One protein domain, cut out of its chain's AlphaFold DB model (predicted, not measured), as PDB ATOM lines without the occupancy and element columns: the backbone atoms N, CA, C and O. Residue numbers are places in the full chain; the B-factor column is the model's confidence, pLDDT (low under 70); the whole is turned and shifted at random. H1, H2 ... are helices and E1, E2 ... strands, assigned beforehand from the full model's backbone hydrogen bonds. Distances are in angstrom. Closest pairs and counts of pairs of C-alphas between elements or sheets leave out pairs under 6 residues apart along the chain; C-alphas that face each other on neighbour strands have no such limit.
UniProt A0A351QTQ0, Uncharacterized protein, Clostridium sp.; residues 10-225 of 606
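Overview. This is residues 10 to 225 of the 606 residues of an uncharacterized protein of Clostridium sp. (UniProt A0A351QTQ0). A closed barrel of eight strands makes the core, with H2, H3 and H4, the three longest helices, side by side on its outside, over E2 to E5. The short helices H1, H5 and H6 are on the barrel too, and long loops, residues 153 to 169 and 174 to 195, lie before and after E6. The 216 printed residues run E1 H1 E2 H2 E3 H3 E4 H4 E5 H5 E6 E7 E8 H6, of mixed class. The ring from E1 to E8 is mixed: E1 to E7 parallel, E8 antiparallel to both its neighbours. The whole is compact and rounded, with radius of gyration of the C-alphas 16.4 A and spans of 49 by 42 by 32 A.

Arrangement. Start at E1, residues 10 to 14, and go round the barrel by N and O pairs within hydrogen-bond range. Parallel neighbours follow: E2, residues 32 to 39 (N 14 and O 34, 2.8 A); E3, residues 64 to 70 (N 37 and O 68, 2.9 A); E4, residues 106 to 109 (N 108 and O 69, 2.9 A); E5, residues 142 to 146 (N 144 and O 107, 2.8 A); E6, residues 170 to 173 (N 171 and O 143, 2.8 A); E7, residues 196 to 203 (N 198 and O 172, 2.9 A). E8, residues 212 to 216, forms an antiparallel hairpin with E7 (N 216 and O 197, 2.8 A) and closes the ring antiparallel to E1 (N 215 and O 11, 3.0 A). Between strands look for H1, residues 23 to 27, H2, 51 to 60, H3, 78 to 95, H4, 119 to 137, and H5, 147 to 152; each makes a strand-helix-strand unit, two parallel neighbour strands joined through a helix, with right-handed crossover. H2 and H3 lie outside the barrel over E2 and E3, each at height 8.8 A over the sheet. H1 touches H2, closest C-alphas Tyr 23 and Leu 58, 5.6 A. H2 touches H3 (Ile 52 and Ala 94, 5.3 A), and H3 touches H4 (Ala 80 and Phe 129, 4.9 A; steep tilt of 39 degrees, the same way). H6, residues 221 to 224, touches no helix and is too short for an O i to N i+4 pair; in H1 to H5 every such pair is within range.

Along the chain. Find C-alpha 10 at (165.994, 153.721, 141.564), where E1 begins. E2 spans 21.1 A, E3 20.1 A, H3 25.9 A. H4 runs 26.8 A from C-alpha 119 at (192.489, 136.346, 144.567). E7 bends by 60 degrees at residue 200. H6 ends with C-alpha 224 at (177.682, 159.749, 141.286).

Size, cuts and confidence. The C-alphas of Thr 24 and Lys 160 are the two farthest apart, 49.7 A. The printed part has no cut. The links E2 to H2, H5 to E6 and E6 to E7 are long. Mean pLDDT of the printed part is 97.9, and no printed residue is under 70.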
ATOM      1  N   ILE A  10     165.930 154.983 142.312       98.62
ATOM      2  CA  ILE A  10     165.994 153.721 141.564       98.62
ATOM      3  C   ILE A  10     166.323 154.031 140.103       98.62
ATOM      4  O   ILE A  10     165.707 154.909 139.502       98.62
ATOM      5  N   GLY A  11     167.280 153.311 139.523       98.56
ATOM      6  CA  GLY A  11     167.628 153.418 138.106       98.56
ATOM      7  C   GLY A  11     168.060 152.068 137.532       98.56
ATOM      8  O   GLY A  11     168.566 151.224 138.283       98.56
ATOM      9  N   PRO A  12     167.842 151.830 136.230       98.81
ATOM     10  CA  PRO A  12     168.211 150.585 135.595       98.81
ATOM     11  C   PRO A  12     169.682 150.598 135.185       98.81
ATOM     12  O   PRO A  12     170.306 151.659 135.040       98.81
ATOM     13  N   ASP A  13     170.203 149.411 134.911       98.81
ATOM     14  CA  ASP A  13     171.333 149.263 134.008       98.81
ATOM     15  C   ASP A  13     170.933 148.466 132.753       98.81
ATOM     16  O   ASP A  13     170.030 147.633 132.779       98.81
ATOM     17  N   LEU A  14     171.488 148.855 131.600       98.69
ATOM     18  CA  LEU A  14     171.001 148.459 130.275       98.69
ATOM     19  C   LEU A  14     172.156 148.048 129.355       98.69
ATOM     20  O   LEU A  14     173.285 148.526 129.460       98.69
ATOM     21  N   ASN A  15     171.850 147.193 128.385       98.38
ATOM     22  CA  ASN A  15     172.772 146.750 127.340       98.38
ATOM     23  C   ASN A  15     171.995 146.361 126.066       98.38
ATOM     24  O   ASN A  15     170.760 146.419 126.055       98.38
ATOM     25  N   GLU A  16     172.686 145.969 124.989       97.94
ATOM     26  CA  GLU A  16     172.061 145.618 123.698       97.94
ATOM     27  C   GLU A  16     170.957 144.549 123.787       97.94
ATOM     28  O   GLU A  16     170.092 144.494 122.915       97.94
ATOM     29  N   TYR A  17     170.932 143.727 124.843       96.88
ATOM     30  CA  TYR A  17     169.916 142.687 125.026       96.88
ATOM     31  C   TYR A  17     168.568 143.211 125.546       96.88
ATOM     32  O   TYR A  17     167.607 142.446 125.568       96.88
ATOM     33  N   ARG A  18     168.466 144.489 125.945       95.81
ATOM     34  CA  ARG A  18     167.177 145.116 126.302       95.81
ATOM     35  C   ARG A  18     166.351 145.544 125.078       95.81
ATOM     36  O   ARG A  18     165.152 145.775 125.219       95.81
ATOM     37  N   GLY A  19     166.954 145.596 123.886       94.88
ATOM     38  CA  GLY A  19     166.273 145.967 122.644       94.88
ATOM     39  C   GLY A  19     165.981 147.465 122.556       94.88
ATOM     40  O   GLY A  19     166.868 148.284 122.774       94.88
ATOM     41  N   ASP A  20     164.751 147.827 122.204       95.50
ATOM     42  CA  ASP A  20     164.353 149.230 122.081       95.50
ATOM     43  C   ASP A  20     163.825 149.782 123.413       95.50
ATOM     44  O   ASP A  20     163.105 149.104 124.149       95.50
ATOM     45  N   VAL A  21     164.197 151.028 123.720       98.25
ATOM     46  CA  VAL A  21     163.906 151.713 124.986       98.25
ATOM     47  C   VAL A  21     163.120 152.990 124.698       98.25
ATOM     48  O   VAL A  21     163.542 153.829 123.903       98.25
ATOM     49  N   ASN A  22     161.986 153.179 125.373       98.50
ATOM     50  CA  ASN A  22     161.241 154.435 125.320       98.50
ATOM     51  C   ASN A  22     161.859 155.422 126.320       98.50
ATOM     52  O   ASN A  22     161.456 155.484 127.484       98.50
ATOM     53  N   TYR A  23     162.855 156.181 125.853       98.62
ATOM     54  CA  TYR A  23     163.625 157.122 126.670       98.62
ATOM     55  C   TYR A  23     162.740 158.150 127.386       98.62
ATOM     56  O   TYR A  23     162.923 158.386 128.576       98.62
ATOM     57  N   THR A  24     161.746 158.720 126.694       98.50
ATOM     58  CA  THR A  24     160.831 159.722 127.264       98.50
ATOM     59  C   THR A  24     160.014 159.151 128.420       98.50
ATOM     60  O   THR A  24     159.881 159.802 129.452       98.50
ATOM     61  N   LEU A  25     159.503 157.922 128.283       98.56
ATOM     62  CA  LEU A  25     158.792 157.248 129.368       98.56
ATOM     63  C   LEU A  25     159.739 156.910 130.526       98.56
ATOM     64  O   LEU A  25     159.408 157.189 131.675       98.56
ATOM     65  N   LEU A  26     160.935 156.392 130.237       98.56
ATOM     66  CA  LEU A  26     161.940 156.064 131.251       98.56
ATOM     67  C   LEU A  26     162.394 157.301 132.055       98.56
ATOM     68  O   LEU A  26     162.546 157.220 133.274       98.56
ATOM     69  N   ALA A  27     162.511 158.467 131.415       98.44
ATOM     70  CA  ALA A  27     162.839 159.733 132.076       98.44
ATOM     71  C   ALA A  27     161.790 160.184 133.112       98.44
ATOM     72  O   ALA A  27     162.118 160.932 134.031       98.44
ATOM     73  N   THR A  28     160.540 159.707 133.018       98.38
ATOM     74  CA  THR A  28     159.519 159.939 134.062       98.38
ATOM     75  C   THR A  28     159.723 159.076 135.312       98.38
ATOM     76  O   THR A  28     159.138 159.363 136.353       98.38
ATOM     77  N   GLN A  29     160.529 158.014 135.213       98.25
ATOM     78  CA  GLN A  29     160.744 157.021 136.270       98.25
ATOM     79  C   GLN A  29     162.070 157.233 137.003       98.25
ATOM     80  O   GLN A  29     162.156 156.988 138.206       98.25
ATOM     81  N   THR A  30     163.110 157.676 136.291       98.50
ATOM     82  CA  THR A  30     164.453 157.837 136.854       98.50
ATOM     83  C   THR A  30     165.237 158.979 136.200       98.50
ATOM     84  O   THR A  30     165.159 159.167 134.986       98.50
ATOM     85  N   PRO A  31     166.042 159.734 136.971       98.31
ATOM     86  CA  PRO A  31     166.968 160.722 136.435       98.31
ATOM     87  C   PRO A  31     168.322 160.126 136.005       98.31
ATOM     88  O   PRO A  31     169.172 160.887 135.535       98.31
ATOM     89  N   TYR A  32     168.568 158.815 136.170       98.62
ATOM     90  CA  TYR A  32     169.836 158.184 135.777       98.62
ATOM     91  C   TYR A  32     169.690 156.755 135.224       98.62
ATOM     92  O   TYR A  32     168.767 156.030 135.584       98.62
ATOM     93  N   ALA A  33     170.653 156.326 134.405       98.75
ATOM     94  CA  ALA A  33     170.824 154.924 134.012       98.75
ATOM     95  C   ALA A  33     172.308 154.574 133.794       98.75
ATOM     96  O   ALA A  33     173.117 155.437 133.440       98.75
ATOM     97  N   TYR A  34     172.661 153.300 133.971       98.94
ATOM     98  CA  TYR A  34     173.961 152.755 133.560       98.94
ATOM     99  C   TYR A  34     173.845 151.957 132.267       98.94
ATOM    100  O   TYR A  34     172.843 151.295 132.030       98.94
ATOM    101  N   LEU A  35     174.872 152.014 131.422       98.94
ATOM    102  CA  LEU A  35     174.856 151.391 130.101       98.94
ATOM    103  C   LEU A  35     176.120 150.551 129.900       98.94
ATOM    104  O   LEU A  35     177.217 151.019 130.202       98.94
ATOM    105  N   ARG A  36     176.028 149.345 129.338       98.88
ATOM    106  CA  ARG A  36     177.246 148.635 128.924       98.88
ATOM    107  C   ARG A  36     177.909 149.418 127.795       98.88
ATOM    108  O   ARG A  36     177.312 149.568 126.737       98.88
ATOM    109  N   GLY A  37     179.129 149.902 128.010       98.69
ATOM    110  CA  GLY A  37     179.931 150.533 126.958       98.69
ATOM    111  C   GLY A  37     180.641 149.491 126.105       98.69
ATOM    112  O   GLY A  37     180.608 149.513 124.873       98.69
ATOM    113  N   SER A  38     181.266 148.529 126.778       98.75
ATOM    114  CA  SER A  38     182.013 147.451 126.144       98.75
ATOM    115  C   SER A  38     182.153 146.248 127.076       98.75
ATOM    116  O   SER A  38     181.693 146.256 128.217       98.75
ATOM    117  N   GLY A  39     182.784 145.182 126.594       97.88
ATOM    118  CA  GLY A  39     183.144 144.040 127.420       97.88
ATOM    119  C   GLY A  39     184.130 143.098 126.743       97.88
ATOM    120  O   GLY A  39     184.308 143.135 125.523       97.88
ATOM    121  N   TYR A  40     184.752 142.231 127.538       96.69
ATOM    122  CA  TYR A  40     185.748 141.255 127.085       96.69
ATOM    123  C   TYR A  40     185.274 139.791 127.172       96.69
ATOM    124  O   TYR A  40     186.018 138.868 126.845       96.69
ATOM    125  N   GLY A  41     184.009 139.546 127.547       91.69
ATOM    126  CA  GLY A  41     183.454 138.205 127.810       91.69
ATOM    127  C   GLY A  41     183.556 137.179 126.670       91.69
ATOM    128  O   GLY A  41     183.442 135.984 126.911       91.69
ATOM    129  N   THR A  42     183.819 137.614 125.432       91.00
ATOM    130  CA  THR A  42     184.076 136.729 124.278       91.00
ATOM    131  C   THR A  42     185.565 136.432 124.031       91.00
ATOM    132  O   THR A  42     185.920 135.996 122.939       91.00
ATOM    133  N   GLY A  43     186.454 136.732 124.985       89.88
ATOM    134  CA  GLY A  43     187.914 136.604 124.831       89.88
ATOM    135  C   GLY A  43     188.548 137.654 123.907       89.88
ATOM    136  O   GLY A  43     189.710 137.532 123.530       89.88
ATOM    137  N   ARG A  44     187.774 138.677 123.531       93.88
ATOM    138  CA  ARG A  44     188.167 139.829 122.713       93.88
ATOM    139  C   ARG A  44     187.316 141.030 123.105       93.88
ATOM    140  O   ARG A  44     186.167 140.842 123.517       93.88
ATOM    141  N   PHE A  45     187.848 142.232 122.910       97.00
ATOM    142  CA  PHE A  45     187.127 143.473 123.170       97.00
ATOM    143  C   PHE A  45     185.922 143.610 122.225       97.00
ATOM    144  O   PHE A  45     186.048 143.429 121.011       97.00
ATOM    145  N   ARG A  46     184.749 143.915 122.784       98.00
ATOM    146  CA  ARG A  46     183.496 144.153 122.058       98.00
ATOM    147  C   ARG A  46     182.850 145.438 122.567       98.00
ATOM    148  O   ARG A  46     182.664 145.581 123.769       98.00
ATOM    149  N   ILE A  47     182.462 146.325 121.655       98.25
ATOM    150  CA  ILE A  47     181.572 147.461 121.938       98.25
ATOM    151  C   ILE A  47     180.128 146.945 121.969       98.25
ATOM    152  O   ILE A  47     179.751 146.131 121.123       98.25
ATOM    153  N   ASP A  48     179.329 147.390 122.936       98.56
ATOM    154  CA  ASP A  48     177.898 147.072 122.973       98.56
ATOM    155  C   ASP A  48     177.151 147.852 121.879       98.56
ATOM    156  O   ASP A  48     177.306 149.069 121.755       98.56
ATOM    157  N   ARG A  49     176.353 147.163 121.052       98.31
ATOM    158  CA  ARG A  49     175.792 147.757 119.824       98.31
ATOM    159  C   ARG A  49     174.790 148.878 120.071       98.31
ATOM    160  O   ARG A  49     174.608 149.706 119.184       98.31
ATOM    161  N   LYS A  50     174.140 148.905 121.237       98.44
ATOM    162  CA  LYS A  50     173.161 149.939 121.593       98.44
ATOM    163  C   LYS A  50     173.770 151.078 122.414       98.44
ATOM    164  O   LYS A  50     173.094 152.079 122.613       98.44
ATOM    165  N   PHE A  51     175.031 150.987 122.850       98.75
ATOM    166  CA  PHE A  51     175.626 151.948 123.786       98.75
ATOM    167  C   PHE A  51     175.474 153.417 123.364       98.75
ATOM    168  O   PHE A  51     174.902 154.214 124.105       98.75
ATOM    169  N   ILE A  52     175.950 153.776 122.167       98.50
ATOM    170  CA  ILE A  52     175.913 155.164 121.675       98.50
ATOM    171  C   ILE A  52     174.463 155.624 121.434       98.50
ATOM    172  O   ILE A  52     174.127 156.773 121.714       98.50
ATOM    173  N   GLU A  53     173.587 154.725 120.970       98.56
ATOM    174  CA  GLU A  53     172.156 155.002 120.791       98.56
ATOM    175  C   GLU A  53     171.487 155.337 122.132       98.56
ATOM    176  O   GLU A  53     170.854 156.385 122.257       98.56
ATOM    177  N   TYR A  54     171.699 154.501 123.153       98.81
ATOM    178  CA  TYR A  54     171.172 154.695 124.501       98.81
ATOM    179  C   TYR A  54     171.722 155.967 125.161       98.81
ATOM    180  O   TYR A  54     170.946 156.721 125.745       98.81
ATOM    181  N   VAL A  55     173.033 156.243 125.055       98.75
ATOM    182  CA  VAL A  55     173.646 157.479 125.585       98.75
ATOM    183  C   VAL A  55     172.967 158.707 124.979       98.75
ATOM    184  O   VAL A  55     172.533 159.595 125.714       98.75
ATOM    185  N   ASN A  56     172.822 158.749 123.654       98.44
ATOM    186  CA  ASN A  56     172.195 159.879 122.971       98.44
ATOM    187  C   ASN A  56     170.701 159.997 123.317       98.44
ATOM    188  O   ASN A  56     170.239 161.080 123.674       98.44
ATOM    189  N   GLY A  57     169.956 158.889 123.266       98.62
ATOM    190  CA  GLY A  57     168.523 158.855 123.560       98.62
ATOM    191  C   GLY A  57     168.188 159.337 124.972       98.62
ATOM    192  O   GLY A  57     167.307 160.177 125.142       98.62
ATOM    193  N   LEU A  58     168.936 158.869 125.976       98.69
ATOM    194  CA  LEU A  58     168.736 159.223 127.384       98.69
ATOM    195  C   LEU A  58     169.171 160.655 127.709       98.69
ATOM    196  O   LEU A  58     168.434 161.382 128.381       98.69
ATOM    197  N   ARG A  59     170.327 161.104 127.203       97.94
ATOM    198  CA  ARG A  59     170.805 162.473 127.467       97.94
ATOM    199  C   ARG A  59     169.910 163.526 126.816       97.94
ATOM    200  O   ARG A  59     169.685 164.569 127.426       97.94
ATOM    201  N   ASN A  60     169.324 163.229 125.652       98.31
ATOM    202  CA  ASN A  60     168.344 164.099 124.987       98.31
ATOM    203  C   ASN A  60     167.060 164.319 125.811       98.31
ATOM    204  O   ASN A  60     166.426 165.360 125.668       98.31
ATOM    205  N   VAL A  61     166.698 163.384 126.697       98.50
ATOM    206  CA  VAL A  61     165.568 163.516 127.641       98.50
ATOM    207  C   VAL A  61     166.018 163.874 129.069       98.50
ATOM    208  O   VAL A  61     165.244 163.776 130.018       98.50
ATOM    209  N   GLY A  62     167.271 164.311 129.242       98.06
ATOM    210  CA  GLY A  62     167.818 164.828 130.504       98.06
ATOM    211  C   GLY A  62     168.362 163.782 131.486       98.06
ATOM    212  O   GLY A  62     169.012 164.163 132.471       98.06
ATOM    213  N   VAL A  63     168.172 162.487 131.211       98.62
ATOM    214  CA  VAL A  63     168.659 161.377 132.046       98.62
ATOM    215  C   VAL A  63     170.190 161.343 132.025       98.62
ATOM    216  O   VAL A  63     170.814 161.407 130.966       98.62
ATOM    217  N   LYS A  64     170.811 161.278 133.207       98.56
ATOM    218  CA  LYS A  64     172.270 161.177 133.369       98.56
ATOM    219  C   LYS A  64     172.724 159.756 133.067       98.56
ATOM    220  O   LYS A  64     172.179 158.814 133.641       98.56
ATOM    221  N   THR A  65     173.737 159.595 132.222       98.81
ATOM    222  CA  THR A  65     174.226 158.258 131.862       98.81
ATOM    223  C   THR A  65     175.636 157.993 132.376       98.81
ATOM    224  O   THR A  65     176.547 158.819 132.263       98.81
ATOM    225  N   GLY A  66     175.805 156.812 132.967       98.69
ATOM    226  CA  GLY A  66     177.096 156.190 133.248       98.69
ATOM    227  C   GLY A  66     177.343 155.034 132.289       98.69
ATOM    228  O   GLY A  66     176.426 154.595 131.591       98.69
ATOM    229  N   ALA A  67     178.568 154.513 132.261       98.88
ATOM    230  CA  ALA A  67     178.858 153.300 131.507       98.88
ATOM    231  C   ALA A  67     179.691 152.297 132.303       98.88
ATOM    232  O   ALA A  67     180.472 152.696 133.169       98.88
ATOM    233  N   TYR A  68     179.548 151.015 131.967       98.94
ATOM    234  CA  TYR A  68     180.365 149.929 132.503       98.94
ATOM    235  C   TYR A  68     181.124 149.159 131.417       98.94
ATOM    236  O   TYR A  68     180.678 149.064 130.267       98.94
ATOM    237  N   HIS A  69     182.272 148.600 131.804       98.94
ATOM    238  CA  HIS A  69     183.028 147.628 131.021       98.94
ATOM    239  C   HIS A  69     182.995 146.260 131.702       98.94
ATOM    240  O   HIS A  69     183.603 146.111 132.762       98.94
ATOM    241  N   TYR A  70     182.355 145.270 131.067       98.81
ATOM    242  CA  TYR A  70     182.405 143.873 131.520       98.81
ATOM    243  C   TYR A  70     183.826 143.338 131.329       98.81
ATOM    244  O   TYR A  70     184.226 142.972 130.216       98.81
ATOM    245  N   ALA A  71     184.604 143.340 132.404       98.38
ATOM    246  CA  ALA A  71     186.006 142.975 132.387       98.38
ATOM    247  C   ALA A  71     186.192 141.460 132.522       98.38
ATOM    248  O   ALA A  71     185.439 140.760 133.200       98.38
ATOM    249  N   VAL A  72     187.258 140.950 131.907       97.88
ATOM    250  CA  VAL A  72     187.730 139.580 132.149       97.88
ATOM    251  C   VAL A  72     189.169 139.650 132.659       97.88
ATOM    252  O   VAL A  72     190.095 139.761 131.847       97.88
ATOM    253  N   PRO A  73     189.360 139.602 133.991       98.19
ATOM    254  CA  PRO A  73     190.667 139.509 134.618       98.19
ATOM    255  C   PRO A  73     191.467 138.286 134.171       98.19
ATOM    256  O   PRO A  73     190.923 137.207 133.933       98.19
ATOM    257  N   SER A  74     192.787 138.441 134.121       96.38
ATOM    258  CA  SER A  74     193.726 137.348 133.867       96.38
ATOM    259  C   SER A  74     194.997 137.516 134.705       96.38
ATOM    260  O   SER A  74     195.179 138.525 135.384       96.38
ATOM    261  N   THR A  75     195.908 136.541 134.663       97.06
ATOM    262  CA  THR A  75     197.243 136.682 135.275       97.06
ATOM    263  C   THR A  75     198.164 137.645 134.520       97.06
ATOM    264  O   THR A  75     199.218 137.998 135.041       97.06
ATOM    265  N   ASP A  76     197.807 138.039 133.296       96.88
ATOM    266  CA  ASP A  76     198.560 138.993 132.486       96.88
ATOM    267  C   ASP A  76     197.993 140.406 132.677       96.88
ATOM    268  O   ASP A  76     196.927 140.750 132.159       96.88
ATOM    269  N   LEU A  77     198.722 141.239 133.420       97.31
ATOM    270  CA  LEU A  77     198.325 142.616 133.720       97.31
ATOM    271  C   LEU A  77     198.263 143.517 132.475       97.31
ATOM    272  O   LEU A  77     197.551 144.518 132.505       97.31
ATOM    273  N   THR A  78     198.914 143.166 131.359       96.75
ATOM    274  CA  THR A  78     198.799 143.950 130.112       96.75
ATOM    275  C   THR A  78     197.382 143.890 129.536       96.75
ATOM    276  O   THR A  78     196.909 144.847 128.922       96.75
ATOM    277  N   THR A  79     196.636 142.816 129.820       97.81
ATOM    278  CA  THR A  79     195.223 142.704 129.423       97.81
ATOM    279  C   THR A  79     194.312 143.678 130.178       97.81
ATOM    280  O   THR A  79     193.275 144.056 129.633       97.81
ATOM    281  N   ALA A  80     194.705 144.135 131.377       98.56
ATOM    282  CA  ALA A  80     194.022 145.216 132.093       98.56
ATOM    283  C   ALA A  80     194.201 146.547 131.360       98.56
ATOM    284  O   ALA A  80     193.240 147.291 131.180       98.56
ATOM    285  N   ASP A  81     195.418 146.808 130.879       98.00
ATOM    286  CA  ASP A  81     195.750 148.035 130.162       98.00
ATOM    287  C   ASP A  81     194.992 148.142 128.831       98.00
ATOM    288  O   ASP A  81     194.398 149.183 128.546       98.00
ATOM    289  N   VAL A  82     194.939 147.050 128.061       97.75
ATOM    290  CA  VAL A  82     194.214 146.979 126.778       97.75
ATOM    291  C   VAL A  82     192.698 147.116 126.967       97.75
ATOM    292  O   VAL A  82     192.051 147.846 126.216       97.75
ATOM    293  N   GLN A  83     192.115 146.440 127.966       98.69
ATOM    294  CA  GLN A  83     190.679 146.559 128.261       98.69
ATOM    295  C   GLN A  83     190.321 147.974 128.757       98.69
ATOM    296  O   GLN A  83     189.303 148.529 128.339       98.69
ATOM    297  N   CYS A  84     191.181 148.585 129.581       98.81
ATOM    298  CA  CYS A  84     191.029 149.955 130.069       98.81
ATOM    299  C   CYS A  84     191.082 150.989 128.937       98.81
ATOM    300  O   CYS A  84     190.204 151.846 128.862       98.81
ATOM    301  N   ASP A  85     192.080 150.918 128.053       98.69
ATOM    302  CA  ASP A  85     192.222 151.879 126.952       98.69
ATOM    303  C   ASP A  85     191.043 151.794 125.976       98.69
ATOM    304  O   ASP A  85     190.415 152.809 125.684       98.69
ATOM    305  N   GLY A  86     190.633 150.582 125.583       98.56
ATOM    306  CA  GLY A  86     189.436 150.409 124.759       98.56
ATOM    307  C   GLY A  86     188.162 150.948 125.428       98.56
ATOM    308  O   GLY A  86     187.277 151.469 124.745       98.56
ATOM    309  N   PHE A  87     188.051 150.859 126.761       98.88
ATOM    310  CA  PHE A  87     186.926 151.446 127.496       98.88
ATOM    311  C   PHE A  87     186.971 152.984 127.512       98.88
ATOM    312  O   PHE A  87     185.946 153.630 127.293       98.88
ATOM    313  N   ILE A  88     188.152 153.578 127.692       98.88
ATOM    314  CA  ILE A  88     188.382 155.028 127.579       98.88
ATOM    315  C   ILE A  88     187.993 155.545 126.184       98.88
ATOM    316  O   ILE A  88     187.369 156.604 126.068       98.88
ATOM    317  N   ASP A  89     188.313 154.798 125.128       98.69
ATOM    318  CA  ASP A  89     188.025 155.197 123.750       98.69
ATOM    319  C   ASP A  89     186.527 155.152 123.421       98.69
ATOM    320  O   ASP A  89     186.008 156.084 122.800       98.69
ATOM    321  N   ILE A  90     185.799 154.110 123.845       98.50
ATOM    322  CA  ILE A  90     184.345 154.036 123.602       98.50
ATOM    323  C   ILE A  90     183.570 155.070 124.430       98.50
ATOM    324  O   ILE A  90     182.589 155.638 123.948       98.50
ATOM    325  N   LEU A  91     184.039 155.390 125.640       98.81
ATOM    326  CA  LEU A  91     183.494 156.487 126.438       98.81
ATOM    327  C   LEU A  91     183.608 157.829 125.696       98.81
ATOM    328  O   LEU A  91     182.611 158.535 125.555       98.81
ATOM    329  N   GLN A  92     184.781 158.158 125.156       98.62
ATOM    330  CA  GLN A  92     184.977 159.414 124.424       98.62
ATOM    331  C   GLN A  92     184.206 159.466 123.098       98.62
ATOM    332  O   GLN A  92     183.750 160.537 122.704       98.62
ATOM    333  N   GLN A  93     183.990 158.326 122.435       98.31
ATOM    334  CA  GLN A  93     183.114 158.249 121.258       98.31
ATOM    335  C   GLN A  93     181.651 158.590 121.589       98.31
ATOM    336  O   GLN A  93     180.983 159.233 120.784       98.31
ATOM    337  N   ALA A  94     181.154 158.193 122.767       98.31
ATOM    338  CA  ALA A  94     179.768 158.438 123.170       98.31
ATOM    339  C   ALA A  94     179.543 159.804 123.848       98.31
ATOM    340  O   ALA A  94     178.480 160.401 123.696       98.31
ATOM    341  N   TYR A  95     180.524 160.305 124.606       98.06
ATOM    342  CA  TYR A  95     180.386 161.526 125.415       98.06
ATOM    343  C   TYR A  95     181.153 162.743 124.874       98.06
ATOM    344  O   TYR A  95     180.905 163.862 125.334       98.06
ATOM    345  N   GLY A  96     182.052 162.542 123.910       97.56
ATOM    346  CA  GLY A  96     182.949 163.549 123.343       97.56
ATOM    347  C   GLY A  96     184.394 163.450 123.871       97.56
ATOM    348  O   GLY A  96     184.640 162.827 124.908       97.56
ATOM    349  N   PRO A  97     185.373 164.077 123.187       96.44
ATOM    350  CA  PRO A  97     186.779 164.059 123.599       96.44
ATOM    351  C   PRO A  97     186.977 164.551 125.039       96.44
ATOM    352  O   PRO A  97     186.427 165.581 125.428       96.44
ATOM    353  N   GLY A  98     187.755 163.817 125.840       94.56
ATOM    354  CA  GLY A  98     187.981 164.144 127.253       94.56
ATOM    355  C   GLY A  98     186.742 164.033 128.159       94.56
ATOM    356  O   GLY A  98     186.763 164.539 129.282       94.56
ATOM    357  N   ARG A  99     185.651 163.404 127.696       97.12
ATOM    358  CA  ARG A  99     184.447 163.121 128.491       97.12
ATOM    359  C   ARG A  99     184.264 161.615 128.657       97.12
ATOM    360  O   ARG A  99     184.504 160.840 127.737       97.12
ATOM    361  N   TYR A 100     183.802 161.213 129.840       98.19
ATOM    362  CA  TYR A 100     183.800 159.808 130.270       98.19
ATOM    363  C   TYR A 100     182.462 159.340 130.861       98.19
ATOM    364  O   TYR A 100     182.406 158.319 131.533       98.19
ATOM    365  N   GLY A 101     181.385 160.085 130.621       97.50
ATOM    366  CA  GLY A 101     180.081 159.860 131.244       97.50
ATOM    367  C   GLY A 101     179.723 160.923 132.271       97.50
ATOM    368  O   GLY A 101     180.601 161.576 132.844       97.50
ATOM    369  N   ASP A 102     178.417 161.100 132.475       97.94
ATOM    370  CA  ASP A 102     177.893 162.011 133.491       97.94
ATOM    371  C   ASP A 102     178.118 161.412 134.895       97.94
ATOM    372  O   ASP A 102     178.494 162.132 135.818       97.94
ATOM    373  N   LEU A 103     177.933 160.089 135.032       98.69
ATOM    374  CA  LEU A 103     178.165 159.325 136.266       98.69
ATOM    375  C   LEU A 103     179.619 158.791 136.353       98.69
ATOM    376  O   LEU A 103     180.427 159.016 135.446       98.69
ATOM    377  N   PHE A 104     179.970 158.064 137.420       98.69
ATOM    378  CA  PHE A 104     181.231 157.312 137.509       98.69
ATOM    379  C   PHE A 104     181.359 156.268 136.382       98.69
ATOM    380  O   PHE A 104     180.436 155.489 136.152       98.69
ATOM    381  N   PRO A 105     182.513 156.169 135.708       98.88
ATOM    382  CA  PRO A 105     182.850 155.008 134.892       98.88
ATOM    383  C   PRO A 105     183.000 153.762 135.771       98.88
ATOM    384  O   PRO A 105     183.631 153.815 136.832       98.88
ATOM    385  N   VAL A 106     182.436 152.640 135.326       98.94
ATOM    386  CA  VAL A 106     182.398 151.387 136.091       98.94
ATOM    387  C   VAL A 106     183.272 150.315 135.447       98.94
ATOM    388  O   VAL A 106     183.164 150.045 134.250       98.94
ATOM    389  N   ILE A 107     184.100 149.659 136.259       98.88
ATOM    390  CA  ILE A 107     184.664 148.348 135.928       98.88
ATOM    391  C   ILE A 107     183.756 147.269 136.519       98.88
ATOM    392  O   ILE A 107     183.456 147.295 137.711       98.88
ATOM    393  N   ASP A 108     183.290 146.353 135.679       98.94
ATOM    394  CA  ASP A 108     182.348 145.293 136.033       98.94
ATOM    395  C   ASP A 108     183.104 143.953 136.111       98.94
ATOM    396  O   ASP A 108     183.775 143.548 135.159       98.94
ATOM    397  N   ILE A 109     183.083 143.330 137.298       98.81
ATOM    398  CA  ILE A 109     183.882 142.153 137.661       98.81
ATOM    399  C   ILE A 109     182.972 141.022 138.154       98.81
ATOM    400  O   ILE A 109     182.643 140.918 139.339       98.81
ATOM    401  N   GLU A 110     182.636 140.127 137.227       98.06
ATOM    402  CA  GLU A 110     181.880 138.888 137.474       98.06
ATOM    403  C   GLU A 110     182.643 137.614 137.064       98.06
ATOM    404  O   GLU A 110     182.162 136.492 137.238       98.06
ATOM    405  N   ALA A 111     183.856 137.767 136.527       96.94
ATOM    406  CA  ALA A 111     184.660 136.686 135.970       96.94
ATOM    407  C   ALA A 111     186.095 136.657 136.539       96.94
ATOM    408  O   ALA A 111     186.624 137.698 136.931       96.94
ATOM    409  N   PRO A 112     186.766 135.488 136.534       97.25
ATOM    410  CA  PRO A 112     186.243 134.174 136.150       97.25
ATOM    411  C   PRO A 112     185.618 133.407 137.337       97.25
ATOM    412  O   PRO A 112     186.169 133.352 138.431       97.25
ATOM    413  N   LEU A 113     184.467 132.758 137.127       96.94
ATOM    414  CA  LEU A 113     183.760 132.017 138.192       96.94
ATOM    415  C   LEU A 113     184.420 130.679 138.577       96.94
ATOM    416  O   LEU A 113     184.159 130.141 139.652       96.94
ATOM    417  N   ASP A 114     185.282 130.135 137.717       95.69
ATOM    418  CA  ASP A 114     185.955 128.844 137.909       95.69
ATOM    419  C   ASP A 114     187.194 128.911 138.825       95.69
ATOM    420  O   ASP A 114     187.798 127.877 139.117       95.69
ATOM    421  N   LYS A 115     187.574 130.112 139.289       93.31
ATOM    422  CA  LYS A 115     188.825 130.388 140.019       93.31
ATOM    423  C   LYS A 115     190.097 129.974 139.266       93.31
ATOM    424  O   LYS A 115     191.098 129.611 139.886       93.31
ATOM    425  N   SER A 116     190.093 130.071 137.936       96.06
ATOM    426  CA  SER A 116     191.283 129.879 137.088       96.06
ATOM    427  C   SER A 116     192.448 130.823 137.430       96.06
ATOM    428  O   SER A 116     193.602 130.493 137.152       96.06
ATOM    429  N   ILE A 117     192.173 131.955 138.090       98.00
ATOM    430  CA  ILE A 117     193.172 132.859 138.682       98.00
ATOM    431  C   ILE A 117     192.983 132.990 140.201       98.00
ATOM    432  O   ILE A 117     191.881 132.812 140.722       98.00
ATOM    433  N   SER A 118     194.053 133.329 140.926       98.50
ATOM    434  CA  SER A 118     194.010 133.554 142.378       98.50
ATOM    435  C   SER A 118     193.362 134.899 142.747       98.50
ATOM    436  O   SER A 118     193.321 135.815 141.929       98.50
ATOM    437  N   THR A 119     192.924 135.048 144.006       98.69
ATOM    438  CA  THR A 119     192.489 136.346 144.567       98.69
ATOM    439  C   THR A 119     193.528 137.439 144.358       98.69
ATOM    440  O   THR A 119     193.187 138.496 143.849       98.69
ATOM    441  N   ASP A 120     194.793 137.180 144.692       98.75
ATOM    442  CA  ASP A 120     195.860 138.173 144.535       98.75
ATOM    443  C   ASP A 120     196.002 138.630 143.071       98.75
ATOM    444  O   ASP A 120     196.089 139.826 142.818       98.75
ATOM    445  N   ALA A 121     195.956 137.699 142.108       98.69
ATOM    446  CA  ALA A 121     196.044 138.030 140.685       98.69
ATOM    447  C   ALA A 121     194.822 138.819 140.185       98.69
ATOM    448  O   ALA A 121     194.987 139.787 139.449       98.69
ATOM    449  N   LEU A 122     193.609 138.445 140.613       98.81
ATOM    450  CA  LEU A 122     192.387 139.179 140.274       98.81
ATOM    451  C   LEU A 122     192.429 140.613 140.813       98.81
ATOM    452  O   LEU A 122     192.149 141.557 140.078       98.81
ATOM    453  N   LEU A 123     192.798 140.789 142.084       98.81
ATOM    454  CA  LEU A 123     192.822 142.104 142.723       98.81
ATOM    455  C   LEU A 123     193.926 143.000 142.147       98.81
ATOM    456  O   LEU A 123     193.687 144.190 141.961       98.81
ATOM    457  N   ASP A 124     195.093 142.443 141.811       98.81
ATOM    458  CA  ASP A 124     196.171 143.185 141.143       98.81
ATOM    459  C   ASP A 124     195.795 143.595 139.711       98.81
ATOM    460  O   ASP A 124     196.138 144.696 139.280       98.81
ATOM    461  N   TRP A 125     195.036 142.762 138.993       98.88
ATOM    462  CA  TRP A 125     194.506 143.094 137.668       98.88
ATOM    463  C   TRP A 125     193.477 144.234 137.730       98.88
ATOM    464  O   TRP A 125     193.579 145.202 136.974       98.88
ATOM    465  N   VAL A 126     192.527 144.171 138.673       98.88
ATOM    466  CA  VAL A 126     191.518 145.228 138.879       98.88
ATOM    467  C   VAL A 126     192.167 146.536 139.340       98.88
ATOM    468  O   VAL A 126     191.817 147.608 138.845       98.88
ATOM    469  N   ASP A 127     193.157 146.464 140.234       98.88
ATOM    470  CA  ASP A 127     193.939 147.630 140.653       98.88
ATOM    471  C   ASP A 127     194.719 148.237 139.477       98.88
ATOM    472  O   ASP A 127     194.704 149.457 139.309       98.88
ATOM    473  N   ARG A 128     195.335 147.423 138.606       98.69
ATOM    474  CA  ARG A 128     196.017 147.928 137.402       98.69
ATOM    475  C   ARG A 128     195.053 148.656 136.461       98.69
ATOM    476  O   ARG A 128     195.362 149.778 136.054       98.69
ATOM    477  N   PHE A 129     193.885 148.069 136.180       98.88
ATOM    478  CA  PHE A 129     192.843 148.695 135.358       98.88
ATOM    479  C   PHE A 129     192.427 150.048 135.951       98.88
ATOM    480  O   PHE A 129     192.516 151.070 135.269       98.88
ATOM    481  N   ARG A 130     192.057 150.080 137.244       98.69
ATOM    482  CA  ARG A 130     191.721 151.317 137.971       98.69
ATOM    483  C   ARG A 130     192.817 152.362 137.808       98.69
ATOM    484  O   ARG A 130     192.545 153.479 137.382       98.69
ATOM    485  N   LYS A 131     194.058 152.016 138.158       98.62
ATOM    486  CA  LYS A 131     195.194 152.947 138.163       98.62
ATOM    487  C   LYS A 131     195.443 153.555 136.790       98.62
ATOM    488  O   LYS A 131     195.673 154.760 136.695       98.62
ATOM    489  N   ARG A 132     195.368 152.752 135.721       98.62
ATOM    490  CA  ARG A 132     195.481 153.257 134.347       98.62
ATOM    491  C   ARG A 132     194.323 154.192 134.010       98.62
ATOM    492  O   ARG A 132     194.581 155.280 133.496       98.62
ATOM    493  N   PHE A 133     193.095 153.811 134.360       98.81
ATOM    494  CA  PHE A 133     191.905 154.610 134.094       98.81
ATOM    495  C   PHE A 133     191.959 155.973 134.787       98.81
ATOM    496  O   PHE A 133     191.900 157.006 134.117       98.81
ATOM    497  N   GLU A 134     192.142 156.001 136.111       98.62
ATOM    498  CA  GLU A 134     192.163 157.248 136.885       98.62
ATOM    499  C   GLU A 134     193.334 158.158 136.472       98.62
ATOM    500  O   GLU A 134     193.182 159.379 136.421       98.62
ATOM    501  N   ARG A 135     194.491 157.579 136.107       98.00
ATOM    502  CA  ARG A 135     195.656 158.324 135.598       98.00
ATOM    503  C   ARG A 135     195.395 158.967 134.233       98.00
ATOM    504  O   ARG A 135     195.749 160.128 134.055       98.00
ATOM    505  N   LYS A 136     194.797 158.239 133.280       98.19
ATOM    506  CA  LYS A 136     194.541 158.747 131.917       98.19
ATOM    507  C   LYS A 136     193.369 159.729 131.838       98.19
ATOM    508  O   LYS A 136     193.401 160.637 131.017       98.19
ATOM    509  N   THR A 137     192.342 159.548 132.666       97.81
ATOM    510  CA  THR A 137     191.075 160.301 132.566       97.81
ATOM    511  C   THR A 137     190.913 161.395 133.619       97.81
ATOM    512  O   THR A 137     190.067 162.276 133.461       97.81
ATOM    513  N   ARG A 138     191.675 161.324 134.721       97.56
ATOM    514  CA  ARG A 138     191.434 162.086 135.960       97.56
ATOM    515  C   ARG A 138     190.016 161.887 136.533       97.56
ATOM    516  O   ARG A 138     189.548 162.736 137.289       97.56
ATOM    517  N   ARG A 139     189.350 160.779 136.181       98.12
ATOM    518  CA  ARG A 139     188.056 160.356 136.728       98.12
ATOM    519  C   ARG A 139     188.228 159.220 137.722       98.12
ATOM    520  O   ARG A 139     188.979 158.288 137.446       98.12
ATOM    521  N   LYS A 140     187.501 159.258 138.836       98.12
ATOM    522  CA  LYS A 140     187.392 158.131 139.772       98.12
ATOM    523  C   LYS A 140     186.612 156.980 139.139       98.12
ATOM    524  O   LYS A 140     185.637 157.203 138.422       98.12
ATOM    525  N   MET A 141     187.039 155.750 139.414       98.31
ATOM    526  CA  MET A 141     186.406 154.538 138.887       98.31
ATOM    527  C   MET A 141     185.623 153.796 139.972       98.31
ATOM    528  O   MET A 141     186.170 153.465 141.024       98.31
ATOM    529  N   MET A 142     184.356 153.493 139.690       98.94
ATOM    530  CA  MET A 142     183.512 152.643 140.529       98.94
ATOM    531  C   MET A 142     183.701 151.167 140.148       98.94
ATOM    532  O   MET A 142     183.874 150.833 138.978       98.94
ATOM    533  N   LEU A 143     183.677 150.277 141.136       98.94
ATOM    534  CA  LEU A 143     183.726 148.829 140.931       98.94
ATOM    535  C   LEU A 143     182.320 148.248 141.048       98.94
ATOM    536  O   LEU A 143     181.687 148.426 142.088       98.94
ATOM    537  N   TYR A 144     181.868 147.520 140.032       98.94
ATOM    538  CA  TYR A 144     180.715 146.630 140.121       98.94
ATOM    539  C   TYR A 144     181.167 145.183 140.340       98.94
ATOM    540  O   TYR A 144     182.085 144.707 139.670       98.94
ATOM    541  N   THR A 145     180.534 144.481 141.285       98.88
ATOM    542  CA  THR A 145     180.705 143.030 141.460       98.88
ATOM    543  C   THR A 145     179.591 142.418 142.321       98.88
ATOM    544  O   THR A 145     178.987 143.080 143.176       98.88
ATOM    545  N   GLY A 146     179.339 141.121 142.141       98.69
ATOM    546  CA  GLY A 146     178.404 140.356 142.962       98.69
ATOM    547  C   GLY A 146     178.910 140.099 144.383       98.69
ATOM    548  O   GLY A 146     180.076 139.779 144.614       98.69
ATOM    549  N   ALA A 147     178.007 140.138 145.363       98.44
ATOM    550  CA  ALA A 147     178.339 139.843 146.754       98.44
ATOM    551  C   ALA A 147     178.887 138.416 146.936       98.44
ATOM    552  O   ALA A 147     179.839 138.208 147.687       98.44
ATOM    553  N   PHE A 148     178.327 137.462 146.185       97.81
ATOM    554  CA  PHE A 148     178.834 136.096 146.056       97.81
ATOM    555  C   PHE A 148     180.248 136.044 145.457       97.81
ATOM    556  O   PHE A 148     181.061 135.227 145.881       97.81
ATOM    557  N   PHE A 149     180.569 136.918 144.499       98.62
ATOM    558  CA  PHE A 149     181.873 136.943 143.837       98.62
ATOM    559  C   PHE A 149     182.984 137.443 144.777       98.62
ATOM    560  O   PHE A 149     184.084 136.885 144.796       98.62
ATOM    561  N   ILE A 150     182.677 138.418 145.642       98.69
ATOM    562  CA  ILE A 150     183.578 138.859 146.721       98.69
ATOM    563  C   ILE A 150     183.920 137.688 147.659       98.69
ATOM    564  O   ILE A 150     185.098 137.455 147.949       98.69
ATOM    565  N   ASP A 151     182.919 136.914 148.091       97.81
ATOM    566  CA  ASP A 151     183.109 135.709 148.914       97.81
ATOM    567  C   ASP A 151     183.912 134.626 148.186       97.81
ATOM    568  O   ASP A 151     184.863 134.069 148.745       97.81
ATOM    569  N   LEU A 152     183.554 134.355 146.925       98.44
ATOM    570  CA  LEU A 152     184.237 133.413 146.042       98.44
ATOM    571  C   LEU A 152     185.740 133.711 146.029       98.44
ATOM    572  O   LEU A 152     186.552 132.804 146.215       98.44
ATOM    573  N   TYR A 153     186.112 134.982 145.927       98.62
ATOM    574  CA  TYR A 153     187.491 135.455 145.923       98.62
ATOM    575  C   TYR A 153     188.037 135.837 147.308       98.62
ATOM    576  O   TYR A 153     188.839 136.761 147.434       98.62
ATOM    577  N   ASN A 154     187.696 135.057 148.340       98.38
ATOM    578  CA  ASN A 154     188.247 135.163 149.698       98.38
ATOM    579  C   ASN A 154     188.010 136.546 150.332       98.38
ATOM    580  O   ASN A 154     188.929 137.163 150.873       98.38
ATOM    581  N   ASN A 155     186.771 137.039 150.245       98.50
ATOM    582  CA  ASN A 155     186.362 138.355 150.737       98.50
ATOM    583  C   ASN A 155     187.184 139.511 150.122       98.50
ATOM    584  O   ASN A 155     187.448 140.498 150.800       98.50
ATOM    585  N   PHE A 156     187.658 139.370 148.875       98.62
ATOM    586  CA  PHE A 156     188.567 140.319 148.202       98.62
ATOM    587  C   PHE A 156     189.788 140.745 149.059       98.62
ATOM    588  O   PHE A 156     190.299 141.862 148.954       98.62
ATOM    589  N   TYR A 157     190.291 139.847 149.913       98.75
ATOM    590  CA  TYR A 157     191.478 140.101 150.725       98.75
ATOM    591  C   TYR A 157     192.751 139.654 149.992       98.75
ATOM    592  O   TYR A 157     193.012 138.457 149.862       98.75
ATOM    593  N   HIS A 158     193.581 140.604 149.549       98.56
ATOM    594  CA  HIS A 158     194.895 140.290 148.984       98.56
ATOM    595  C   HIS A 158     195.852 139.857 150.107       98.56
ATOM    596  O   HIS A 158     196.093 140.612 151.052       98.56
ATOM    597  N   THR A 159     196.474 138.678 149.981       98.44
ATOM    598  CA  THR A 159     197.317 138.068 151.032       98.44
ATOM    599  C   THR A 159     198.456 138.957 151.551       98.44
ATOM    600  O   THR A 159     198.840 138.832 152.713       98.44
ATOM    601  N   LYS A 160     198.989 139.860 150.713       98.06
ATOM    602  CA  LYS A 160     200.109 140.761 151.041       98.06
ATOM    603  C   LYS A 160     199.698 142.215 151.262       98.06
ATOM    604  O   LYS A 160     200.383 142.923 151.993       98.06
ATOM    605  N   LYS A 161     198.636 142.672 150.591       98.06
ATOM    606  CA  LYS A 161     198.266 144.096 150.514       98.06
ATOM    607  C   LYS A 161     196.927 144.425 151.201       98.06
ATOM    608  O   LYS A 161     196.575 145.596 151.308       98.06
ATOM    609  N   GLY A 162     196.196 143.418 151.689       98.38
ATOM    610  CA  GLY A 162     194.891 143.575 152.335       98.38
ATOM    611  C   GLY A 162     193.774 143.934 151.350       98.38
ATOM    612  O   GLY A 162     193.778 143.498 150.199       98.38
ATOM    613  N   PHE A 163     192.807 144.731 151.797       98.44
ATOM    614  CA  PHE A 163     191.672 145.175 150.981       98.44
ATOM    615  C   PHE A 163     192.060 146.344 150.052       98.44
ATOM    616  O   PHE A 163     191.714 147.496 150.301       98.44
ATOM    617  N   ILE A 164     192.820 146.067 148.985       98.38
ATOM    618  CA  ILE A 164     193.402 147.111 148.111       98.38
ATOM    619  C   ILE A 164     192.412 147.884 147.234       98.38
ATOM    620  O   ILE A 164     192.789 148.919 146.682       98.38
ATOM    621  N   LEU A 165     191.183 147.380 147.113       98.62
ATOM    622  CA  LEU A 165     190.109 147.991 146.331       98.62
ATOM    623  C   LEU A 165     189.107 148.775 147.199       98.62
ATOM    624  O   LEU A 165     188.292 149.504 146.650       98.62
ATOM    625  N   ALA A 166     189.169 148.663 148.534       97.88
ATOM    626  CA  ALA A 166     188.159 149.204 149.459       97.88
ATOM    627  C   ALA A 166     188.011 150.742 149.446       97.88
ATOM    628  O   ALA A 166     187.092 151.282 150.059       97.88
ATOM    629  N   ASP A 167     188.916 151.452 148.770       96.81
ATOM    630  CA  ASP A 167     188.876 152.894 148.523       96.81
ATOM    631  C   ASP A 167     188.170 153.292 147.207       96.81
ATOM    632  O   ASP A 167     187.976 154.484 146.969       96.81
ATOM    633  N   MET A 168     187.751 152.330 146.376       98.56
ATOM    634  CA  MET A 168     186.855 152.564 145.233       98.56
ATOM    635  C   MET A 168     185.400 152.733 145.704       98.56
ATOM    636  O   MET A 168     184.982 152.023 146.624       98.56
ATOM    637  N   PRO A 169     184.573 153.566 145.047       98.56
ATOM    638  CA  PRO A 169     183.123 153.441 145.147       98.56
ATOM    639  C   PRO A 169     182.691 152.019 144.751       98.56
ATOM    640  O   PRO A 169     183.191 151.471 143.767       98.56
ATOM    641  N   LEU A 170     181.775 151.420 145.516       98.88
ATOM    642  CA  LEU A 170     181.286 150.057 145.283       98.88
ATOM    643  C   LEU A 170     179.841 150.062 144.786       98.88
ATOM    644  O   LEU A 170     178.936 150.521 145.485       98.88
ATOM    645  N   TRP A 171     179.614 149.460 143.630       98.94
ATOM    646  CA  TRP A 171     178.311 149.007 143.181       98.94
ATOM    647  C   TRP A 171     178.212 147.501 143.451       98.94
ATOM    648  O   TRP A 171     178.918 146.697 142.855       98.94
ATOM    649  N   ILE A 172     177.389 147.105 144.420       98.88
ATOM    650  CA  ILE A 172     177.268 145.698 144.830       98.88
ATOM    651  C   ILE A 172     176.011 145.068 144.232       98.88
ATOM    652  O   ILE A 172     174.933 145.644 144.358       98.88
ATOM    653  N   ALA A 173     176.120 143.877 143.639       98.81
ATOM    654  CA  ALA A 173     174.954 143.064 143.286       98.81
ATOM    655  C   ALA A 173     174.648 142.042 144.385       98.81
ATOM    656  O   ALA A 173     175.510 141.260 144.792       98.81
ATOM    657  N   MET A 174     173.421 142.058 144.908       98.50
ATOM    658  CA  MET A 174     172.945 141.073 145.883       98.50
ATOM    659  C   MET A 174     171.419 141.079 145.927       98.50
ATOM    660  O   MET A 174     170.826 142.013 146.464       98.50
ATOM    661  N   TYR A 175     170.776 140.038 145.403       98.25
ATOM    662  CA  TYR A 175     169.322 140.030 145.239       98.25
ATOM    663  C   TYR A 175     168.617 139.406 146.461       98.25
ATOM    664  O   TYR A 175     168.829 138.215 146.713       98.25
ATOM    665  N   PRO A 176     167.787 140.140 147.236       96.62
ATOM    666  CA  PRO A 176     167.092 139.590 148.410       96.62
ATOM    667  C   PRO A 176     166.031 138.534 148.081       96.62
ATOM    668  O   PRO A 176     165.592 137.810 148.969       96.62
ATOM    669  N   GLU A 177     165.602 138.457 146.820       95.69
ATOM    670  CA  GLU A 177     164.680 137.431 146.317       95.69
ATOM    671  C   GLU A 177     165.290 136.018 146.311       95.69
ATOM    672  O   GLU A 177     164.557 135.032 146.357       95.69
ATOM    673  N   LEU A 178     166.625 135.904 146.323       95.69
ATOM    674  CA  LEU A 178     167.321 134.627 146.469       95.69
ATOM    675  C   LEU A 178     167.326 134.204 147.953       95.69
ATOM    676  O   LEU A 178     167.964 134.883 148.758       95.69
ATOM    677  N   PRO A 179     166.717 133.062 148.347       92.31
ATOM    678  CA  PRO A 179     166.492 132.716 149.761       92.31
ATOM    679  C   PRO A 179     167.737 132.576 150.653       92.31
ATOM    680  O   PRO A 179     167.609 132.514 151.873       92.31
ATOM    681  N   ALA A 180     168.932 132.474 150.064       93.81
ATOM    682  CA  ALA A 180     170.199 132.405 150.791       93.81
ATOM    683  C   ALA A 180     170.797 133.788 151.125       93.81
ATOM    684  O   ALA A 180     171.709 133.870 151.950       93.81
ATOM    685  N   ASN A 181     170.315 134.863 150.492       96.50
ATOM    686  CA  ASN A 181     170.831 136.213 150.700       96.50
ATOM    687  C   ASN A 181     170.191 136.885 151.932       96.50
ATOM    688  O   ASN A 181     169.016 136.666 152.232       96.50
ATOM    689  N   PRO A 182     170.940 137.741 152.652       95.62
ATOM    690  CA  PRO A 182     170.369 138.604 153.680       95.62
ATOM    691  C   PRO A 182     169.459 139.683 153.055       95.62
ATOM    692  O   PRO A 182     169.561 139.968 151.862       95.62
ATOM    693  N   PRO A 183     168.608 140.362 153.848       95.12
ATOM    694  CA  PRO A 183     167.703 141.401 153.342       95.12
ATOM    695  C   PRO A 183     168.405 142.661 152.799       95.12
ATOM    696  O   PRO A 183     167.755 143.474 152.147       95.12
ATOM    697  N   TYR A 184     169.697 142.859 153.084       96.50
ATOM    698  CA  TYR A 184     170.530 143.946 152.555       96.50
ATOM    699  C   TYR A 184     172.026 143.568 152.613       96.50
ATOM    700  O   TYR A 184     172.393 142.695 153.408       96.50
ATOM    701  N   PRO A 185     172.909 144.206 151.816       97.81
ATOM    702  CA  PRO A 185     174.319 143.831 151.741       97.81
ATOM    703  C   PRO A 185     175.067 143.977 153.074       97.81
ATOM    704  O   PRO A 185     175.014 145.019 153.739       97.81
ATOM    705  N   ARG A 186     175.814 142.938 153.460       96.94
ATOM    706  CA  ARG A 186     176.716 142.941 154.628       96.94
ATOM    707  C   ARG A 186     178.039 143.651 154.321       96.94
ATOM    708  O   ARG A 186     178.323 143.930 153.166       96.94
ATOM    709  N   ASP A 187     178.828 143.961 155.347       98.31
ATOM    710  CA  ASP A 187     180.192 144.486 155.155       98.31
ATOM    711  C   ASP A 187     181.110 143.374 154.632       98.31
ATOM    712  O   ASP A 187     181.107 142.267 155.173       98.31
ATOM    713  N   GLN A 188     181.861 143.659 153.568       97.56
ATOM    714  CA  GLN A 188     182.724 142.699 152.868       97.56
ATOM    715  C   GLN A 188     183.670 143.417 151.899       97.56
ATOM    716  O   GLN A 188     183.448 144.577 151.561       97.56
ATOM    717  N   GLY A 189     184.760 142.765 151.488       98.00
ATOM    718  CA  GLY A 189     185.796 143.355 150.629       98.00
ATOM    719  C   GLY A 189     186.559 144.535 151.244       98.00
ATOM    720  O   GLY A 189     187.290 145.223 150.542       98.00
ATOM    721  N   GLY A 190     186.380 144.788 152.544       98.06
ATOM    722  CA  GLY A 190     186.850 145.994 153.233       98.06
ATOM    723  C   GLY A 190     185.880 147.181 153.157       98.06
ATOM    724  O   GLY A 190     186.058 148.145 153.897       98.06
ATOM    725  N   TRP A 191     184.825 147.103 152.340       98.69
ATOM    726  CA  TRP A 191     183.778 148.121 152.278       98.69
ATOM    727  C   TRP A 191     182.764 147.960 153.416       98.69
ATOM    728  O   TRP A 191     182.193 146.888 153.629       98.69
ATOM    729  N   THR A 192     182.476 149.072 154.092       97.44
ATOM    730  CA  THR A 192     181.374 149.213 155.064       97.44
ATOM    731  C   THR A 192     180.142 149.901 154.465       97.44
ATOM    732  O   THR A 192     179.078 149.967 155.085       97.44
ATOM    733  N   ARG A 193     180.261 150.419 153.236       97.44
ATOM    734  CA  ARG A 193     179.198 151.114 152.506       97.44
ATOM    735  C   ARG A 193     179.249 150.781 151.021       97.44
ATOM    736  O   ARG A 193     180.328 150.743 150.441       97.44
ATOM    737  N   TRP A 194     178.080 150.626 150.409       98.31
ATOM    738  CA  TRP A 194     177.930 150.659 148.954       98.31
ATOM    739  C   TRP A 194     177.628 152.087 148.475       98.31
ATOM    740  O   TRP A 194     177.037 152.885 149.208       98.31
ATOM    741  N   ARG A 195     178.026 152.404 147.242       98.38
ATOM    742  CA  ARG A 195     177.616 153.595 146.484       98.38
ATOM    743  C   ARG A 195     176.328 153.323 145.701       98.38
ATOM    744  O   ARG A 195     175.441 154.172 145.697       98.38
ATOM    745  N   MET A 196     176.209 152.122 145.128       98.81
ATOM    746  CA  MET A 196     174.992 151.600 144.495       98.81
ATOM    747  C   MET A 196     174.743 150.141 144.894       98.81
ATOM    748  O   MET A 196     175.685 149.408 145.190       98.81
ATOM    749  N   TRP A 197     173.485 149.703 144.876       98.81
ATOM    750  CA  TRP A 197     173.109 148.312 145.140       98.81
ATOM    751  C   TRP A 197     172.138 147.789 144.074       98.81
ATOM    752  O   TRP A 197     170.980 148.203 144.051       98.81
ATOM    753  N   GLN A 198     172.597 146.861 143.228       98.88
ATOM    754  CA  GLN A 198     171.737 146.091 142.323       98.88
ATOM    755  C   GLN A 198     171.003 145.026 143.141       98.88
ATOM    756  O   GLN A 198     171.623 144.152 143.763       98.88
ATOM    757  N   PHE A 199     169.680 145.145 143.212       98.56
ATOM    758  CA  PHE A 199     168.854 144.377 144.149       98.56
ATOM    759  C   PHE A 199     167.954 143.345 143.468       98.56
ATOM    760  O   PHE A 199     167.378 142.513 144.165       98.56
ATOM    761  N   THR A 200     167.831 143.394 142.143       98.50
ATOM    762  CA  THR A 200     167.122 142.401 141.333       98.50
ATOM    763  C   THR A 200     167.594 142.485 139.882       98.50
ATOM    764  O   THR A 200     167.851 143.584 139.387       98.50
ATOM    765  N   GLU A 201     167.662 141.332 139.222       97.62
ATOM    766  CA  GLU A 201     167.793 141.178 137.762       97.62
ATOM    767  C   GLU A 201     166.418 140.995 137.080       97.62
ATOM    768  O   GLU A 201     166.282 141.071 135.863       97.62
ATOM    769  N   ASN A 202     165.360 140.782 137.877       97.44
ATOM    770  CA  ASN A 202     163.999 140.452 137.439       97.44
ATOM    771  C   ASN A 202     163.036 141.649 137.546       97.44
ATOM    772  O   ASN A 202     161.823 141.488 137.702       97.44
ATOM    773  N   GLY A 203     163.572 142.869 137.492       97.62
ATOM    774  CA  GLY A 203     162.812 144.100 137.658       97.62
ATOM    775  C   GLY A 203     161.864 144.413 136.498       97.62
ATOM    776  O   GLY A 203     161.871 143.794 135.434       97.62
ATOM    777  N   THR A 204     161.030 145.430 136.701       98.00
ATOM    778  CA  THR A 204     160.183 146.034 135.664       98.00
ATOM    779  C   THR A 204     160.193 147.543 135.859       98.00
ATOM    780  O   THR A 204     159.977 148.021 136.972       98.00
ATOM    781  N   MET A 205     160.442 148.296 134.788       97.81
ATOM    782  CA  MET A 205     160.449 149.757 134.800       97.81
ATOM    783  C   MET A 205     159.804 150.285 133.512       97.81
ATOM    784  O   MET A 205     160.219 149.867 132.428       97.81
ATOM    785  N   PRO A 206     158.803 151.184 133.590       98.31
ATOM    786  CA  PRO A 206     158.175 151.758 132.405       98.31
ATOM    787  C   PRO A 206     159.201 152.359 131.438       98.31
ATOM    788  O   PRO A 206     160.045 153.162 131.825       98.31
ATOM    789  N   GLY A 207     159.110 151.956 130.172       97.81
ATOM    790  CA  GLY A 207     160.018 152.369 129.102       97.81
ATOM    791  C   GLY A 207     161.145 151.381 128.781       97.81
ATOM    792  O   GLY A 207     161.798 151.564 127.757       97.81
ATOM    793  N   VAL A 208     161.336 150.322 129.577       98.31
ATOM    794  CA  VAL A 208     162.304 149.242 129.312       98.31
ATOM    795  C   VAL A 208     161.589 147.892 129.223       98.31
ATOM    796  O   VAL A 208     160.688 147.610 130.011       98.31
ATOM    797  N   ASN A 209     162.011 147.038 128.286       96.81
ATOM    798  CA  ASN A 209     161.498 145.673 128.168       96.81
ATOM    799  C   ASN A 209     161.934 144.818 129.378       96.81
ATOM    800  O   ASN A 209     163.142 144.689 129.607       96.81
ATOM    801  N   PRO A 210     160.999 144.223 130.145       95.56
ATOM    802  CA  PRO A 210     161.334 143.367 131.276       95.56
ATOM    803  C   PRO A 210     161.845 141.983 130.814       95.56
ATOM    804  O   PRO A 210     161.510 141.539 129.713       95.56
ATOM    805  N   PRO A 211     162.604 141.256 131.655       96.81
ATOM    806  CA  PRO A 211     163.137 141.699 132.947       96.81
ATOM    807  C   PRO A 211     164.217 142.784 132.782       96.81
ATOM    808  O   PRO A 211     164.806 142.919 131.709       96.81
ATOM    809  N   VAL A 212     164.456 143.585 133.819       97.75
ATOM    810  CA  VAL A 212     165.511 144.612 133.826       97.75
ATOM    811  C   VAL A 212     166.221 144.664 135.174       97.75
ATOM    812  O   VAL A 212     165.584 144.595 136.226       97.75
ATOM    813  N   ASP A 213     167.536 144.835 135.120       98.69
ATOM    814  CA  ASP A 213     168.406 145.014 136.274       98.69
ATOM    815  C   ASP A 213     168.108 146.354 136.962       98.69
ATOM    816  O   ASP A 213     168.131 147.413 136.324       98.69
ATOM    817  N   LEU A 214     167.778 146.328 138.259       98.81
ATOM    818  CA  LEU A 214     167.395 147.524 139.019       98.81
ATOM    819  C   LEU A 214     168.305 147.782 140.217       98.81
ATOM    820  O   LEU A 214     168.651 146.894 141.001       98.81
ATOM    821  N   ASN A 215     168.624 149.066 140.387       98.88
ATOM    822  CA  ASN A 215     169.632 149.544 141.317       98.88
ATOM    823  C   ASN A 215     169.063 150.582 142.275       98.88
ATOM    824  O   ASN A 215     168.435 151.538 141.832       98.88
ATOM    825  N   TYR A 216     169.370 150.463 143.566       98.69
ATOM    826  CA  TYR A 216     169.321 151.593 144.489       98.69
ATOM    827  C   TYR A 216     170.591 152.428 144.306       98.69
ATOM    828  O   TYR A 216     171.675 152.038 144.746       98.69
ATOM    829  N   GLY A 217     170.451 153.577 143.652       97.31
ATOM    830  CA  GLY A 217     171.444 154.646 143.631       97.31
ATOM    831  C   GLY A 217     171.478 155.429 144.949       97.31
ATOM    832  O   GLY A 217     170.731 155.119 145.883       97.31
ATOM    833  N   PRO A 218     172.330 156.457 145.076       95.81
ATOM    834  CA  PRO A 218     172.318 157.346 146.236       95.81
ATOM    835  C   PRO A 218     171.018 158.164 146.344       95.81
ATOM    836  O   PRO A 218     170.172 158.170 145.454       95.81
ATOM    837  N   GLU A 219     170.861 158.880 147.460       96.38
ATOM    838  CA  GLU A 219     169.713 159.773 147.700       96.38
ATOM    839  C   GLU A 219     169.804 161.113 146.936       96.38
ATOM    840  O   GLU A 219     168.870 161.910 146.952       96.38
ATOM    841  N   ASN A 220     170.945 161.385 146.298       97.44
ATOM    842  CA  ASN A 220     171.207 162.555 145.463       97.44
ATOM    843  C   ASN A 220     172.259 162.161 144.412       97.44
ATOM    844  O   ASN A 220     173.235 161.494 144.762       97.44
ATOM    845  N   LEU A 221     172.053 162.554 143.150       97.12
ATOM    846  CA  LEU A 221     172.936 162.204 142.032       97.12
ATOM    847  C   LEU A 221     174.326 162.830 142.089       97.12
ATOM    848  O   LEU A 221     175.218 162.273 141.460       97.12
ATOM    849  N   ASP A 222     174.524 163.912 142.844       97.94
ATOM    850  CA  ASP A 222     175.837 164.549 142.988       97.94
ATOM    851  C   ASP A 222     176.888 163.511 143.437       97.94
ATOM    852  O   ASP A 222     177.952 163.421 142.844       97.94
ATOM    853  N   LEU A 223     176.486 162.570 144.309       98.00
ATOM    854  CA  LEU A 223     177.275 161.418 144.778       98.00
ATOM    855  C   LEU A 223     177.646 160.370 143.701       98.00
ATOM    856  O   LEU A 223     178.231 159.342 144.043       98.00
ATOM    857  N   LEU A 224     177.248 160.551 142.440       98.19
ATOM    858  CA  LEU A 224     177.682 159.749 141.286       98.19
ATOM    859  C   LEU A 224     178.366 160.587 140.201       98.19
ATOM    860  O   LEU A 224     178.891 159.999 139.258       98.19
ATOM    861  N   THR A 225     178.302 161.916 140.270       98.00
ATOM    862  CA  THR A 225     178.696 162.823 139.186       98.00
ATOM    863  C   THR A 225     179.881 163.680 139.597       98.00
ATOM    864  O   THR A 225     180.014 164.037 140.758       98.00
TER     865      THR A 225